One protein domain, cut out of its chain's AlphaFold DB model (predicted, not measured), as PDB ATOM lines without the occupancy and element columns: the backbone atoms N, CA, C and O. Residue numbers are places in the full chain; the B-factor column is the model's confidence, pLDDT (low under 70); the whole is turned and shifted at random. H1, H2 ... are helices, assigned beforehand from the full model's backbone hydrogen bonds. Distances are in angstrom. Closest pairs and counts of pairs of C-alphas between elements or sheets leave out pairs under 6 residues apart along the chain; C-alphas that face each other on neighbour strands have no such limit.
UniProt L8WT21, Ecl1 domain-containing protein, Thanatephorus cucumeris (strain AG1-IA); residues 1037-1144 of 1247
ATOM      1  N   TYR A1037     -39.845 -45.686  54.450       80.75
ATOM      2  CA  TYR A1037     -40.200 -44.269  54.505       80.75
ATOM      3  C   TYR A1037     -41.486 -43.991  53.709       80.75
ATOM      4  O   TYR A1037     -42.479 -43.571  54.292       80.75
ATOM      5  N   SER A1038     -41.523 -44.338  52.414       78.81
ATOM      6  CA  SER A1038     -42.697 -44.129  51.544       78.81
ATOM      7  C   SER A1038     -43.973 -44.860  51.987       78.81
ATOM      8  O   SER A1038     -45.065 -44.530  51.530       78.81
ATOM      9  N   TYR A1039     -43.837 -45.868  52.851       73.00
ATOM     10  CA  TYR A1039     -44.959 -46.551  53.481       73.00
ATOM     11  C   TYR A1039     -45.446 -45.786  54.714       73.00
ATOM     12  O   TYR A1039     -46.635 -45.510  54.839       73.00
ATOM     13  N   PHE A1040     -44.538 -45.418  55.621       77.69
ATOM     14  CA  PHE A1040     -44.895 -44.791  56.892       77.69
ATOM     15  C   PHE A1040     -45.221 -43.296  56.801       77.69
ATOM     16  O   PHE A1040     -45.917 -42.809  57.689       77.69
ATOM     17  N   THR A1041     -44.865 -42.598  55.715       79.75
ATOM     18  CA  THR A1041     -45.231 -41.183  55.482       79.75
ATOM     19  C   THR A1041     -46.720 -40.880  55.647       79.75
ATOM     20  O   THR A1041     -47.069 -39.760  56.004       79.75
ATOM     21  N   SER A1042     -47.606 -41.851  55.391       71.00
ATOM     22  CA  SER A1042     -49.062 -41.697  55.540       71.00
ATOM     23  C   SER A1042     -49.628 -42.222  56.864       71.00
ATOM     24  O   SER A1042     -50.827 -42.087  57.089       71.00
ATOM     25  N   PHE A1043     -48.810 -42.847  57.720       70.69
ATOM     26  CA  PHE A1043     -49.269 -43.524  58.943       70.69
ATOM     27  C   PHE A1043     -48.587 -43.035  60.226       70.69
ATOM     28  O   PHE A1043     -49.235 -43.013  61.270       70.69
ATOM     29  N   ASN A1044     -47.301 -42.669  60.194       72.25
ATOM     30  CA  ASN A1044     -46.620 -42.125  61.369       72.25
ATOM     31  C   ASN A1044     -45.380 -41.280  61.001       72.25
ATOM     32  O   ASN A1044     -44.420 -41.835  60.460       72.25
ATOM     33  N   PRO A1045     -45.342 -39.975  61.341       79.25
ATOM     34  CA  PRO A1045     -44.197 -39.119  61.037       79.25
ATOM     35  C   PRO A1045     -42.952 -39.469  61.862       79.25
ATOM     36  O   PRO A1045     -41.858 -39.432  61.315       79.25
ATOM     37  N   SER A1046     -43.081 -39.911  63.121       80.81
ATOM     38  CA  SER A1046     -41.922 -40.063  64.024       80.81
ATOM     39  C   SER A1046     -40.881 -41.090  63.550       80.81
ATOM     40  O   SER A1046     -39.688 -40.955  63.823       80.81
ATOM     41  N   LEU A1047     -41.314 -42.105  62.793       81.56
ATOM     42  CA  LEU A1047     -40.420 -43.071  62.152       81.56
ATOM     43  C   LEU A1047     -39.750 -42.496  60.892       81.56
ATOM     44  O   LEU A1047     -38.587 -42.796  60.623       81.56
ATOM     45  N   CYS A1048     -40.457 -41.650  60.141       85.56
ATOM     46  CA  CYS A1048     -39.879 -40.874  59.047       85.56
ATOM     47  C   CYS A1048     -38.856 -39.857  59.573       85.56
ATOM     48  O   CYS A1048     -37.766 -39.797  59.019       85.56
ATOM     49  N   ASP A1049     -39.125 -39.167  60.686       86.25
ATOM     50  CA  ASP A1049     -38.190 -38.226  61.322       86.25
ATOM     51  C   ASP A1049     -36.877 -38.917  61.746       86.25
ATOM     52  O   ASP A1049     -35.783 -38.398  61.512       86.25
ATOM     53  N   GLN A1050     -36.960 -40.131  62.309       84.31
ATOM     54  CA  GLN A1050     -35.781 -40.955  62.619       84.31
ATOM     55  C   GLN A1050     -35.010 -41.359  61.354       84.31
ATOM     56  O   GLN A1050     -33.779 -41.293  61.329       84.31
ATOM     57  N   LEU A1051     -35.716 -41.757  60.291       87.00
ATOM     58  CA  LEU A1051     -35.106 -42.121  59.011       87.00
ATOM     59  C   LEU A1051     -34.489 -40.917  58.281       87.00
ATOM     60  O   LEU A1051     -33.442 -41.083  57.660       87.00
ATOM     61  N   ASP A1052     -35.077 -39.722  58.378       88.25
ATOM     62  CA  ASP A1052     -34.516 -38.474  57.847       88.25
ATOM     63  C   ASP A1052     -33.297 -38.013  58.656       88.25
ATOM     64  O   ASP A1052     -32.305 -37.606  58.062       88.25
ATOM     65  N   SER A1053     -33.307 -38.139  59.986       87.88
ATOM     66  CA  SER A1053     -32.137 -37.848  60.832       87.88
ATOM     67  C   SER A1053     -30.943 -38.758  60.501       87.88
ATOM     68  O   SER A1053     -29.813 -38.292  60.308       87.88
ATOM     69  N   LEU A1054     -31.199 -40.060  60.323       86.06
ATOM     70  CA  LEU A1054     -30.197 -41.016  59.843       86.06
ATOM     71  C   LEU A1054     -29.756 -40.712  58.398       86.06
ATOM     72  O   LEU A1054     -28.563 -40.803  58.097       86.06
ATOM     73  N   ALA A1055     -30.672 -40.304  57.512       87.38
ATOM     74  CA  ALA A1055     -30.340 -39.902  56.146       87.38
ATOM     75  C   ALA A1055     -29.465 -38.639  56.114       87.38
ATOM     76  O   ALA A1055     -28.476 -38.617  55.388       87.38
ATOM     77  N   GLN A1056     -29.765 -37.620  56.924       86.19
ATOM     78  CA  GLN A1056     -28.965 -36.398  57.066       86.19
ATOM     79  C   GLN A1056     -27.563 -36.710  57.593       86.19
ATOM     80  O   GLN A1056     -26.586 -36.373  56.928       86.19
ATOM     81  N   THR A1057     -27.462 -37.460  58.697       85.44
ATOM     82  CA  THR A1057     -26.178 -37.917  59.262       85.44
ATOM     83  C   THR A1057     -25.365 -38.714  58.232       85.44
ATOM     84  O   THR A1057     -24.141 -38.611  58.157       85.44
ATOM     85  N   THR A1058     -26.034 -39.504  57.391       85.12
ATOM     86  CA  THR A1058     -25.379 -40.251  56.311       85.12
ATOM     87  C   THR A1058     -24.908 -39.327  55.184       85.12
ATOM     88  O   THR A1058     -23.769 -39.448  54.738       85.12
ATOM     89  N   LEU A1059     -25.730 -38.364  54.755       83.69
ATOM     90  CA  LEU A1059     -25.381 -37.378  53.726       83.69
ATOM     91  C   LEU A1059     -24.222 -36.471  54.144       83.69
ATOM     92  O   LEU A1059     -23.383 -36.157  53.306       83.69
ATOM     93  N   GLU A1060     -24.134 -36.085  55.417       81.25
ATOM     94  CA  GLU A1060     -22.978 -35.355  55.948       81.25
ATOM     95  C   GLU A1060     -21.681 -36.131  55.709       81.25
ATOM     96  O   GLU A1060     -20.719 -35.570  55.192       81.25
ATOM     97  N   ASN A1061     -21.662 -37.436  55.997       78.06
ATOM     98  CA  ASN A1061     -20.490 -38.279  55.747       78.06
ATOM     99  C   ASN A1061     -20.213 -38.499  54.245       78.06
ATOM    100  O   ASN A1061     -19.053 -38.606  53.864       78.06
ATOM    101  N   VAL A1062     -21.247 -38.504  53.395       77.12
ATOM    102  CA  VAL A1062     -21.127 -38.607  51.924       77.12
ATOM    103  C   VAL A1062     -20.595 -37.318  51.283       77.12
ATOM    104  O   VAL A1062     -19.898 -37.379  50.271       77.12
ATOM    105  N   PHE A1063     -20.946 -36.146  51.820       74.06
ATOM    106  CA  PHE A1063     -20.527 -34.861  51.256       74.06
ATOM    107  C   PHE A1063     -19.224 -34.325  51.853       74.06
ATOM    108  O   PHE A1063     -18.497 -33.646  51.120       74.06
ATOM    109  N   ARG A1064     -18.913 -34.650  53.116       71.38
ATOM    110  CA  ARG A1064     -17.658 -34.306  53.803       71.38
ATOM    111  C   ARG A1064     -16.451 -34.893  53.050       71.38
ATOM    112  O   ARG A1064     -16.503 -36.050  52.642       71.38
ATOM    113  N   PRO A1065     -15.342 -34.147  52.892       53.91
ATOM    114  CA  PRO A1065     -14.161 -34.638  52.186       53.91
ATOM    115  C   PRO A1065     -13.440 -35.728  52.994       53.91
ATOM    116  O   PRO A1065     -12.589 -35.454  53.840       53.91
ATOM    117  N   SER A1066     -13.803 -36.980  52.728       50.97
ATOM    118  CA  SER A1066     -13.135 -38.168  53.255       50.97
ATOM    119  C   SER A1066     -11.781 -38.380  52.575       50.97
ATOM    120  O   SER A1066     -11.687 -38.422  51.349       50.97
ATOM    121  N   ALA A1067     -10.731 -38.601  53.368       47.41
ATOM    122  CA  ALA A1067      -9.441 -39.083  52.862       47.41
ATOM    123  C   ALA A1067      -9.459 -40.585  52.492       47.41
ATOM    124  O   ALA A1067      -8.472 -41.107  51.974       47.41
ATOM    125  N   VAL A1068     -10.567 -41.288  52.763       51.00
ATOM    126  CA  VAL A1068     -10.781 -42.711  52.462       51.00
ATOM    127  C   VAL A1068     -11.691 -42.830  51.236       51.00
ATOM    128  O   VAL A1068     -12.790 -42.279  51.207       51.00
ATOM    129  N   SER A1069     -11.213 -43.529  50.206       49.62
ATOM    130  CA  SER A1069     -11.610 -43.341  48.802       49.62
ATOM    131  C   SER A1069     -12.864 -44.103  48.334       49.62
ATOM    132  O   SER A1069     -12.871 -44.657  47.232       49.62
ATOM    133  N   GLU A1070     -13.923 -44.170  49.142       61.56
ATOM    134  CA  GLU A1070     -15.195 -44.783  48.722       61.56
ATOM    135  C   GLU A1070     -16.026 -43.800  47.878       61.56
ATOM    136  O   GLU A1070     -16.817 -43.011  48.389       61.56
ATOM    137  N   HIS A1071     -15.854 -43.834  46.553       62.16
ATOM    138  CA  HIS A1071     -16.666 -43.026  45.637       62.16
ATOM    139  C   HIS A1071     -18.131 -43.482  45.636       62.16
ATOM    140  O   HIS A1071     -18.494 -44.484  45.019       62.16
ATOM    141  N   HIS A1072     -18.985 -42.712  46.305       68.31
ATOM    142  CA  HIS A1072     -20.415 -42.973  46.372       68.31
ATOM    143  C   HIS A1072     -21.137 -42.645  45.050       68.31
ATOM    144  O   HIS A1072     -20.905 -41.613  44.423       68.31
ATOM    145  N   ASP A1073     -22.041 -43.532  44.623       67.94
ATOM    146  CA  ASP A1073     -22.738 -43.417  43.338       67.94
ATOM    147  C   ASP A1073     -23.856 -42.356  43.346       67.94
ATOM    148  O   ASP A1073     -24.714 -42.302  44.230       67.94
ATOM    149  N   SER A1074     -23.902 -41.584  42.262       68.88
ATOM    150  CA  SER A1074     -25.017 -40.744  41.820       68.88
ATOM    151  C   SER A1074     -26.418 -41.354  42.011       68.88
ATOM    152  O   SER A1074     -27.345 -40.639  42.405       68.88
ATOM    153  N   SER A1075     -26.598 -42.666  41.789       73.81
ATOM    154  CA  SER A1075     -27.906 -43.323  41.956       73.81
ATOM    155  C   SER A1075     -28.352 -43.429  43.417       73.81
ATOM    156  O   SER A1075     -29.555 -43.493  43.679       73.81
ATOM    157  N   MET A1076     -27.411 -43.398  44.369       81.88
ATOM    158  CA  MET A1076     -27.704 -43.346  45.800       81.88
ATOM    159  C   MET A1076     -28.165 -41.942  46.202       81.88
ATOM    160  O   MET A1076     -29.253 -41.819  46.762       81.88
ATOM    161  N   LEU A1077     -27.440 -40.884  45.810       80.50
ATOM    162  CA  LEU A1077     -27.862 -39.495  46.058       80.50
ATOM    163  C   LEU A1077     -29.252 -39.197  45.472       80.50
ATOM    164  O   LEU A1077     -30.090 -38.583  46.135       80.50
ATOM    165  N   TRP A1078     -29.543 -39.697  44.265       82.31
ATOM    166  CA  TRP A1078     -30.885 -39.602  43.683       82.31
ATOM    167  C   TRP A1078     -31.937 -40.368  44.493       82.31
ATOM    168  O   TRP A1078     -33.065 -39.899  44.643       82.31
ATOM    169  N   SER A1079     -31.598 -41.535  45.043       82.50
ATOM    170  CA  SER A1079     -32.519 -42.309  45.877       82.50
ATOM    171  C   SER A1079     -32.802 -41.629  47.220       82.50
ATOM    172  O   SER A1079     -33.934 -41.707  47.685       82.50
ATOM    173  N   PHE A1080     -31.827 -40.932  47.818       84.31
ATOM    174  CA  PHE A1080     -32.057 -40.102  49.007       84.31
ATOM    175  C   PHE A1080     -32.978 -38.923  48.668       84.31
ATOM    176  O   PHE A1080     -34.030 -38.770  49.284       84.31
ATOM    177  N   TYR A1081     -32.647 -38.144  47.631       84.88
ATOM    178  CA  TYR A1081     -33.473 -37.010  47.201       84.88
ATOM    179  C   TYR A1081     -34.903 -37.430  46.811       84.88
ATOM    180  O   TYR A1081     -35.856 -36.733  47.136       84.88
ATOM    181  N   SER A1082     -35.095 -38.566  46.137       83.81
ATOM    182  CA  SER A1082     -36.425 -38.962  45.643       83.81
ATOM    183  C   SER A1082     -37.332 -39.640  46.681       83.81
ATOM    184  O   SER A1082     -38.547 -39.600  46.496       83.81
ATOM    185  N   GLN A1083     -36.794 -40.257  47.742       83.38
ATOM    186  CA  GLN A1083     -37.581 -41.108  48.662       83.38
ATOM    187  C   GLN A1083     -37.718 -40.572  50.091       83.38
ATOM    188  O   GLN A1083     -38.566 -41.079  50.817       83.38
ATOM    189  N   PHE A1084     -36.919 -39.580  50.490       85.81
ATOM    190  CA  PHE A1084     -36.875 -39.048  51.858       85.81
ATOM    191  C   PHE A1084     -37.427 -37.605  51.938       85.81
ATOM    192  O   PHE A1084     -37.936 -37.052  50.950       85.81
ATOM    193  N   GLY A1085     -37.394 -37.016  53.135       86.94
ATOM    194  CA  GLY A1085     -38.110 -35.793  53.494       86.94
ATOM    195  C   GLY A1085     -37.585 -34.502  52.871       86.94
ATOM    196  O   GLY A1085     -36.543 -34.454  52.213       86.94
ATOM    197  N   GLY A1086     -38.336 -33.417  53.090       83.38
ATOM    198  CA  GLY A1086     -37.996 -32.077  52.593       83.38
ATOM    199  C   GLY A1086     -36.633 -31.588  53.083       83.38
ATOM    200  O   GLY A1086     -35.816 -31.154  52.280       83.38
ATOM    201  N   SER A1087     -36.340 -31.769  54.371       83.00
ATOM    202  CA  SER A1087     -35.046 -31.452  54.989       83.00
ATOM    203  C   SER A1087     -33.882 -32.206  54.334       83.00
ATOM    204  O   SER A1087     -32.855 -31.614  54.008       83.00
ATOM    205  N   THR A1088     -34.058 -33.500  54.058       85.62
ATOM    206  CA  THR A1088     -33.072 -34.349  53.365       85.62
ATOM    207  C   THR A1088     -32.841 -33.891  51.918       85.62
ATOM    208  O   THR A1088     -31.695 -33.815  51.465       85.62
ATOM    209  N   LYS A1089     -33.903 -33.497  51.202       87.31
ATOM    210  CA  LYS A1089     -33.825 -32.895  49.855       87.31
ATOM    211  C   LYS A1089     -33.100 -31.551  49.866       87.31
ATOM    212  O   LYS A1089     -32.221 -31.327  49.036       87.31
ATOM    213  N   GLU A1090     -33.444 -30.670  50.802       84.69
ATOM    214  CA  GLU A1090     -32.824 -29.351  50.957       84.69
ATOM    215  C   GLU A1090     -31.346 -29.454  51.330       84.69
ATOM    216  O   GLU A1090     -30.542 -28.688  50.800       84.69
ATOM    217  N   ASN A1091     -30.965 -30.437  52.152       83.88
ATOM    218  CA  ASN A1091     -29.569 -30.739  52.463       83.88
ATOM    219  C   ASN A1091     -28.783 -31.049  51.178       83.88
ATOM    220  O   ASN A1091     -27.808 -30.373  50.868       83.88
ATOM    221  N   ILE A1092     -29.274 -31.990  50.362       84.19
ATOM    222  CA  ILE A1092     -28.670 -32.351  49.065       84.19
ATOM    223  C   ILE A1092     -28.569 -31.135  48.133       84.19
ATOM    224  O   ILE A1092     -27.526 -30.911  47.518       84.19
ATOM    225  N   VAL A1093     -29.629 -30.327  48.037       83.50
ATOM    226  CA  VAL A1093     -29.655 -29.108  47.211       83.50
ATOM    227  C   VAL A1093     -28.634 -28.072  47.696       83.50
ATOM    228  O   VAL A1093     -27.974 -27.443  46.866       83.50
ATOM    229  N   ARG A1094     -28.458 -27.909  49.013       83.31
ATOM    230  CA  ARG A1094     -27.481 -26.987  49.610       83.31
ATOM    231  C   ARG A1094     -26.048 -27.441  49.348       83.31
ATOM    232  O   ARG A1094     -25.256 -26.641  48.853       83.31
ATOM    233  N   GLU A1095     -25.738 -28.711  49.598       81.94
ATOM    234  CA  GLU A1095     -24.386 -29.256  49.424       81.94
ATOM    235  C   GLU A1095     -23.969 -29.275  47.950       81.94
ATOM    236  O   GLU A1095     -22.879 -28.822  47.600       81.94
ATOM    237  N   VAL A1096     -24.863 -29.684  47.045       80.44
ATOM    238  CA  VAL A1096     -24.590 -29.648  45.599       80.44
ATOM    239  C   VAL A1096     -24.445 -28.208  45.093       80.44
ATOM    240  O   VAL A1096     -23.562 -27.937  44.279       80.44
ATOM    241  N   ARG A1097     -25.226 -27.248  45.609       78.56
ATOM    242  CA  ARG A1097     -25.023 -25.811  45.338       78.56
ATOM    243  C   ARG A1097     -23.674 -25.310  45.864       78.56
ATOM    244  O   ARG A1097     -23.032 -24.514  45.179       78.56
ATOM    245  N   GLY A1098     -23.237 -25.774  47.035       74.31
ATOM    246  CA  GLY A1098     -21.911 -25.506  47.597       74.31
ATOM    247  C   GLY A1098     -20.794 -25.993  46.674       74.31
ATOM    248  O   GLY A1098     -19.955 -25.198  46.254       74.31
ATOM    249  N   LYS A1099     -20.852 -27.260  46.246       73.00
ATOM    250  CA  LYS A1099     -19.869 -27.833  45.315       73.00
ATOM    251  C   LYS A1099     -19.884 -27.126  43.953       73.00
ATOM    252  O   LYS A1099     -18.831 -26.741  43.456       73.00
ATOM    253  N   VAL A1100     -21.039 -26.856  43.334       72.81
ATOM    254  CA  VAL A1100     -21.036 -26.157  42.027       72.81
ATOM    255  C   VAL A1100     -20.533 -24.709  42.143       72.81
ATOM    256  O   VAL A1100     -19.857 -24.243  41.226       72.81
ATOM    257  N   LYS A1101     -20.754 -24.015  43.274       72.31
ATOM    258  CA  LYS A1101     -20.062 -22.745  43.564       72.31
ATOM    259  C   LYS A1101     -18.540 -22.927  43.586       72.31
ATOM    260  O   LYS A1101     -17.840 -22.149  42.949       72.31
ATOM    261  N   GLU A1102     -18.031 -23.939  44.282       68.75
ATOM    262  CA  GLU A1102     -16.595 -24.236  44.368       68.75
ATOM    263  C   GLU A1102     -15.972 -24.469  42.979       68.75
ATOM    264  O   GLU A1102     -14.974 -23.834  42.645       68.75
ATOM    265  N   LEU A1103     -16.617 -25.263  42.115       66.19
ATOM    266  CA  LEU A1103     -16.181 -25.499  40.728       66.19
ATOM    267  C   LEU A1103     -16.172 -24.224  39.865       66.19
ATOM    268  O   LEU A1103     -15.333 -24.061  38.974       66.19
ATOM    269  N   VAL A1104     -17.142 -23.335  40.087       66.00
ATOM    270  CA  VAL A1104     -17.297 -22.093  39.324       66.00
ATOM    271  C   VAL A1104     -16.289 -21.037  39.771       66.00
ATOM    272  O   VAL A1104     -15.582 -20.497  38.918       66.00
ATOM    273  N   TYR A1105     -16.191 -20.773  41.075       68.62
ATOM    274  CA  TYR A1105     -15.401 -19.672  41.641       68.62
ATOM    275  C   TYR A1105     -13.982 -20.079  42.082       68.62
ATOM    276  O   TYR A1105     -13.125 -19.213  42.202       68.62
ATOM    277  N   GLY A1106     -13.693 -21.376  42.243       58.41
ATOM    278  CA  GLY A1106     -12.348 -21.891  42.535       58.41
ATOM    279  C   GLY A1106     -11.920 -21.803  44.004       58.41
ATOM    280  O   GLY A1106     -10.734 -21.631  44.273       58.41
ATOM    281  N   ASN A1107     -12.864 -21.888  44.946       52.59
ATOM    282  CA  ASN A1107     -12.560 -21.790  46.377       52.59
ATOM    283  C   ASN A1107     -11.746 -23.014  46.868       52.59
ATOM    284  O   ASN A1107     -12.054 -24.134  46.462       52.59
ATOM    285  N   PRO A1108     -10.732 -22.847  47.741       47.66
ATOM    286  CA  PRO A1108      -9.794 -23.917  48.081       47.66
ATOM    287  C   PRO A1108     -10.293 -24.821  49.224       47.66
ATOM    288  O   PRO A1108      -9.821 -24.734  50.360       47.66
ATOM    289  N   HIS A1109     -11.206 -25.740  48.917       48.31
ATOM    290  CA  HIS A1109     -11.422 -26.943  49.726       48.31
ATOM    291  C   HIS A1109     -10.727 -28.159  49.077       48.31
ATOM    292  O   HIS A1109     -10.242 -28.059  47.945       48.31
ATOM    293  N   PRO A1110     -10.512 -29.271  49.815       50.72
ATOM    294  CA  PRO A1110      -9.746 -30.410  49.304       50.72
ATOM    295  C   PRO A1110     -10.378 -30.951  48.008       50.72
ATOM    296  O   PRO A1110     -11.586 -31.175  47.975       50.72
ATOM    297  N   PRO A1111      -9.589 -31.157  46.938       53.75
ATOM    298  CA  PRO A1111     -10.109 -31.206  45.575       53.75
ATOM    299  C   PRO A1111     -10.967 -32.449  45.319       53.75
ATOM    300  O   PRO A1111     -10.443 -33.554  45.156       53.75
ATOM    301  N   TYR A1112     -12.284 -32.247  45.210       55.72
ATOM    302  CA  TYR A1112     -13.226 -33.295  44.816       55.72
ATOM    303  C   TYR A1112     -12.845 -33.926  43.475       55.72
ATOM    304  O   TYR A1112     -12.484 -33.251  42.503       55.72
ATOM    305  N   THR A1113     -12.960 -35.247  43.421       60.50
ATOM    306  CA  THR A1113     -12.585 -36.055  42.264       60.50
ATOM    307  C   THR A1113     -13.579 -35.900  41.114       60.50
ATOM    308  O   THR A1113     -14.750 -35.566  41.290       60.50
ATOM    309  N   PHE A1114     -13.121 -36.182  39.890       56.28
ATOM    310  CA  PHE A1114     -13.948 -36.084  38.680       56.28
ATOM    311  C   PHE A1114     -15.233 -36.938  38.749       56.28
ATOM    312  O   PHE A1114     -16.264 -36.556  38.198       56.28
ATOM    313  N   SER A1115     -15.191 -38.060  39.471       61.19
ATOM    314  CA  SER A1115     -16.334 -38.920  39.806       61.19
ATOM    315  C   SER A1115     -17.414 -38.191  40.606       61.19
ATOM    316  O   SER A1115     -18.594 -38.287  40.275       61.19
ATOM    317  N   GLU A1116     -17.026 -37.430  41.629       64.94
ATOM    318  CA  GLU A1116     -17.951 -36.697  42.503       64.94
ATOM    319  C   GLU A1116     -18.584 -35.509  41.768       64.94
ATOM    320  O   GLU A1116     -19.789 -35.272  41.891       64.94
ATOM    321  N   TRP A1117     -17.812 -34.827  40.912       67.44
ATOM    322  CA  TRP A1117     -18.346 -33.834  39.977       67.44
ATOM    323  C   TRP A1117     -19.350 -34.454  39.004       67.44
ATOM    324  O   TRP A1117     -20.456 -33.939  38.856       67.44
ATOM    325  N   GLY A1118     -19.007 -35.591  38.390       66.06
ATOM    326  CA  GLY A1118     -19.910 -36.339  37.514       66.06
ATOM    327  C   GLY A1118     -21.217 -36.732  38.211       66.06
ATOM    328  O   GLY A1118     -22.290 -36.556  37.634       66.06
ATOM    329  N   ALA A1119     -21.148 -37.179  39.468       66.94
ATOM    330  CA  ALA A1119     -22.320 -37.519  40.268       66.94
ATOM    331  C   ALA A1119     -23.200 -36.297  40.583       66.94
ATOM    332  O   ALA A1119     -24.418 -36.372  40.422       66.94
ATOM    333  N   CYS A1120     -22.604 -35.159  40.957       68.94
ATOM    334  CA  CYS A1120     -23.340 -33.911  41.192       68.94
ATOM    335  C   CYS A1120     -24.033 -33.406  39.916       68.94
ATOM    336  O   CYS A1120     -25.200 -33.022  39.954       68.94
ATOM    337  N   LEU A1121     -23.346 -33.448  38.770       69.62
ATOM    338  CA  LEU A1121     -23.896 -33.015  37.482       69.62
ATOM    339  C   LEU A1121     -24.992 -33.954  36.962       69.62
ATOM    340  O   LEU A1121     -26.004 -33.479  36.444       69.62
ATOM    341  N   TYR A1122     -24.837 -35.269  37.149       70.69
ATOM    342  CA  TYR A1122     -25.894 -36.239  36.864       70.69
ATOM    343  C   TYR A1122     -27.127 -35.986  37.737       70.69
ATOM    344  O   TYR A1122     -28.244 -35.966  37.223       70.69
ATOM    345  N   LEU A1123     -26.936 -35.736  39.037       74.00
ATOM    346  CA  LEU A1123     -28.037 -35.442  39.950       74.00
ATOM    347  C   LEU A1123     -28.790 -34.177  39.520       74.00
ATOM    348  O   LEU A1123     -30.008 -34.226  39.375       74.00
ATOM    349  N   ILE A1124     -28.077 -33.086  39.215       75.69
ATOM    350  CA  ILE A1124     -28.662 -31.830  38.709       75.69
ATOM    351  C   ILE A1124     -29.512 -32.057  37.452       75.69
ATOM    352  O   ILE A1124     -30.539 -31.401  37.297       75.69
ATOM    353  N   ALA A1125     -29.138 -32.991  36.574       72.00
ATOM    354  CA  ALA A1125     -29.932 -33.324  35.391       72.00
ATOM    355  C   ALA A1125     -31.242 -34.085  35.705       72.00
ATOM    356  O   ALA A1125     -32.167 -34.031  34.894       72.00
ATOM    357  N   GLN A1126     -31.331 -34.771  36.854       76.94
ATOM    358  CA  GLN A1126     -32.517 -35.525  37.303       76.94
ATOM    359  C   GLN A1126     -33.445 -34.724  38.232       76.94
ATOM    360  O   GLN A1126     -34.632 -35.035  38.311       76.94
ATOM    361  N   LEU A1127     -32.921 -33.710  38.938       79.00
ATOM    362  CA  LEU A1127     -33.693 -32.831  39.828       79.00
ATOM    363  C   LEU A1127     -34.906 -32.198  39.120       79.00
ATOM    364  O   LEU A1127     -34.918 -32.006  37.900       79.00
ATOM    365  N   ASP A1128     -35.927 -31.811  39.886       81.44
ATOM    366  CA  ASP A1128     -37.037 -31.004  39.369       81.44
ATOM    367  C   ASP A1128     -36.563 -29.608  38.893       81.44
ATOM    368  O   ASP A1128     -35.375 -29.263  38.953       81.44
ATOM    369  N   VAL A1129     -37.464 -28.825  38.292       76.19
ATOM    370  CA  VAL A1129     -37.106 -27.493  37.770       76.19
ATOM    371  C   VAL A1129     -36.757 -26.548  38.923       76.19
ATOM    372  O   VAL A1129     -35.750 -25.848  38.852       76.19
ATOM    373  N   GLU A1130     -37.511 -26.596  40.021       79.44
ATOM    374  CA  GLU A1130     -37.298 -25.721  41.174       79.44
ATOM    375  C   GLU A1130     -35.963 -25.954  41.887       79.44
ATOM    376  O   GLU A1130     -35.272 -24.993  42.212       79.44
ATOM    377  N   ALA A1131     -35.568 -27.201  42.151       78.75
ATOM    378  CA  ALA A1131     -34.294 -27.514  42.791       78.75
ATOM    379  C   ALA A1131     -33.114 -27.185  41.866       78.75
ATOM    380  O   ALA A1131     -32.097 -26.674  42.339       78.75
ATOM    381  N   ARG A1132     -33.259 -27.378  40.544       76.19
ATOM    382  CA  ARG A1132     -32.292 -26.861  39.560       76.19
ATOM    383  C   ARG A1132     -32.166 -25.345  39.655       76.19
ATOM    384  O   ARG A1132     -31.052 -24.845  39.789       76.19
ATOM    385  N   GLU A1133     -33.271 -24.610  39.642       73.50
ATOM    386  CA  GLU A1133     -33.259 -23.147  39.748       73.50
ATOM    387  C   GLU A1133     -32.711 -22.664  41.103       73.50
ATOM    388  O   GLU A1133     -31.915 -21.725  41.134       73.50
ATOM    389  N   LYS A1134     -33.009 -23.351  42.216       76.75
ATOM    390  CA  LYS A1134     -32.445 -23.089  43.560       76.75
ATOM    391  C   LYS A1134     -30.922 -23.321  43.627       76.75
ATOM    392  O   LYS A1134     -30.229 -22.595  44.341       76.75
ATOM    393  N   ILE A1135     -30.376 -24.272  42.861       75.12
ATOM    394  CA  ILE A1135     -28.920 -24.466  42.705       75.12
ATOM    395  C   ILE A1135     -28.316 -23.368  41.815       75.12
ATOM    396  O   ILE A1135     -27.329 -22.739  42.195       75.12
ATOM    397  N   LEU A1136     -28.915 -23.114  40.647       70.62
ATOM    398  CA  LEU A1136     -28.351 -22.270  39.585       70.62
ATOM    399  C   LEU A1136     -28.449 -20.767  39.881       70.62
ATOM    400  O   LEU A1136     -27.490 -20.040  39.629       70.62
ATOM    401  N   SER A1137     -29.538 -20.299  40.499       68.94
ATOM    402  CA  SER A1137     -29.624 -18.947  41.089       68.94
ATOM    403  C   SER A1137     -28.510 -18.702  42.113       68.94
ATOM    404  O   SER A1137     -27.977 -17.597  42.232       68.94
ATOM    405  N   GLY A1138     -28.054 -19.769  42.778       61.06
ATOM    406  CA  GLY A1138     -26.887 -19.776  43.649       61.06
ATOM    407  C   GLY A1138     -25.554 -19.412  42.995       61.06
ATOM    408  O   GLY A1138     -24.633 -19.067  43.735       61.06
ATOM    409  N   LEU A1139     -25.469 -19.463  41.662       61.88
ATOM    410  CA  LEU A1139     -24.304 -19.131  40.827       61.88
ATOM    411  C   LEU A1139     -24.458 -17.773  40.110       61.88
ATOM    412  O   LEU A1139     -23.600 -17.388  39.320       61.88
ATOM    413  N   ILE A1140     -25.575 -17.074  40.335       57.84
ATOM    414  CA  ILE A1140     -25.913 -15.797  39.683       57.84
ATOM    415  C   ILE A1140     -25.772 -14.616  40.669       57.84
ATOM    416  O   ILE A1140     -25.619 -13.472  40.249       57.84
ATOM    417  N   ASN A1141     -25.732 -14.876  41.982       49.12
ATOM    418  CA  ASN A1141     -25.458 -13.853  42.996       49.12
ATOM    419  C   ASN A1141     -23.987 -13.394  42.969       49.12
ATOM    420  O   ASN A1141     -23.119 -14.012  43.585       49.12
ATOM    421  N   SER A1142     -23.733 -12.246  42.337       44.62
ATOM    422  CA  SER A1142     -22.423 -11.573  42.256       44.62
ATOM    423  C   SER A1142     -21.840 -11.113  43.602       44.62
ATOM    424  O   SER A1142     -20.640 -10.869  43.701       44.62
ATOM    425  N   LYS A1143     -22.651 -11.044  44.669       45.66
ATOM    426  CA  LYS A1143     -22.269 -10.553  46.012       45.66
ATOM    427  C   LYS A1143     -21.240 -11.412  46.783       45.66
ATOM    428  O   LYS A1143     -21.097 -11.233  47.984       45.66
ATOM    429  N   HIS A1144     -20.528 -12.336  46.134       43.16
ATOM    430  CA  HIS A1144     -19.455 -13.133  46.755       43.16
ATOM    431  C   HIS A1144     -18.029 -12.638  46.460       43.16
ATOM    432  O   HIS A1144     -17.087 -13.234  46.968       43.16
TER     433      HIS A1144
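This is residues 1037 to 1144 of the 1247 residues of the protein "Ecl1 domain-containing protein" of Thanatephorus cucumeris (strain AG1-IA) (UniProt L8WT21). One long helix, H4, runs through the core, and H2, H3, H5 and H6 form an arc along it. H2, H3 and H6 pack directly on H4, while H5 packs on H3 in the stretch of the arc between H3 and H6. The short H1 sits by the first turns of H2, far from the middle. The printed part has 108 residues with six named helices, H1 to H6 in chain order, and no named strand; its class is all helix. It is compact, with a radius of gyration of the C-alphas of 14.7 A and spans of 46 by 33 by 22 A.

Start at H1, residues 1037 to 1040, which touches H2, residues 1045 to 1063, through residues 1047 to 1051 of H2 alone; their closest C-alphas, of Tyr 1037 and Cys 1048, are 5.7 A apart. Next comes H3, residues 1074 to 1083, close to H2 but not clearly touching it: C-alphas 1055 and 1080 are nearest, at 7.3 A. H3 forms a helical hairpin with the hub, H4, residues 1086 to 1105; they touch, closest at C-alphas 1081 and 1089, 4.9 A apart, and run opposite ways at a steep tilt of 36 degrees, only just past shallow. H2 touches H4 with a shallow tilt of 17 degrees, the same way, closest at C-alphas 1056 and 1088, 5.9 A apart. H5, residues 1114 to 1126, touches H3, with C-alphas 1074 and 1119 closest at 4.5 A. H6, residues 1129 to 1139, touches H4, closest at C-alphas 1097 and 1135, 4.9 A apart. Helix packing is mostly crossed: one of four touching pairs with a tilt is at a shallow one. H2 and H6 are among the pairs that stay apart. Every O i to N i+4 pair is within hydrogen-bond range in H2, H3, H4 and H5; in H6 it is 5 of 7, and H1 is too short for such a pair.

Find C-alpha 1037 at (-40.200, -44.269, 54.505), where H1 begins. H2 then measures 26.0 A from first to last C-alpha, H3 14.3 A, H4 28.0 A, H5 18.6 A and H6 15.6 A. Look for H4 from C-alpha 1086 at (-37.996, -32.077, 52.593) onward, and for the end of H6 at C-alpha 1139, (-24.304, -19.131, 40.827).

The two C-alphas farthest apart, of Phe 1043 and Gly 1106, are 45.8 A apart. The printed part has no cut, and no link is long. Mean pLDDT of the printed part is 72.5, with residues 1065 to 1074, 1102 to 1121 and 1137 to 1144 under 70.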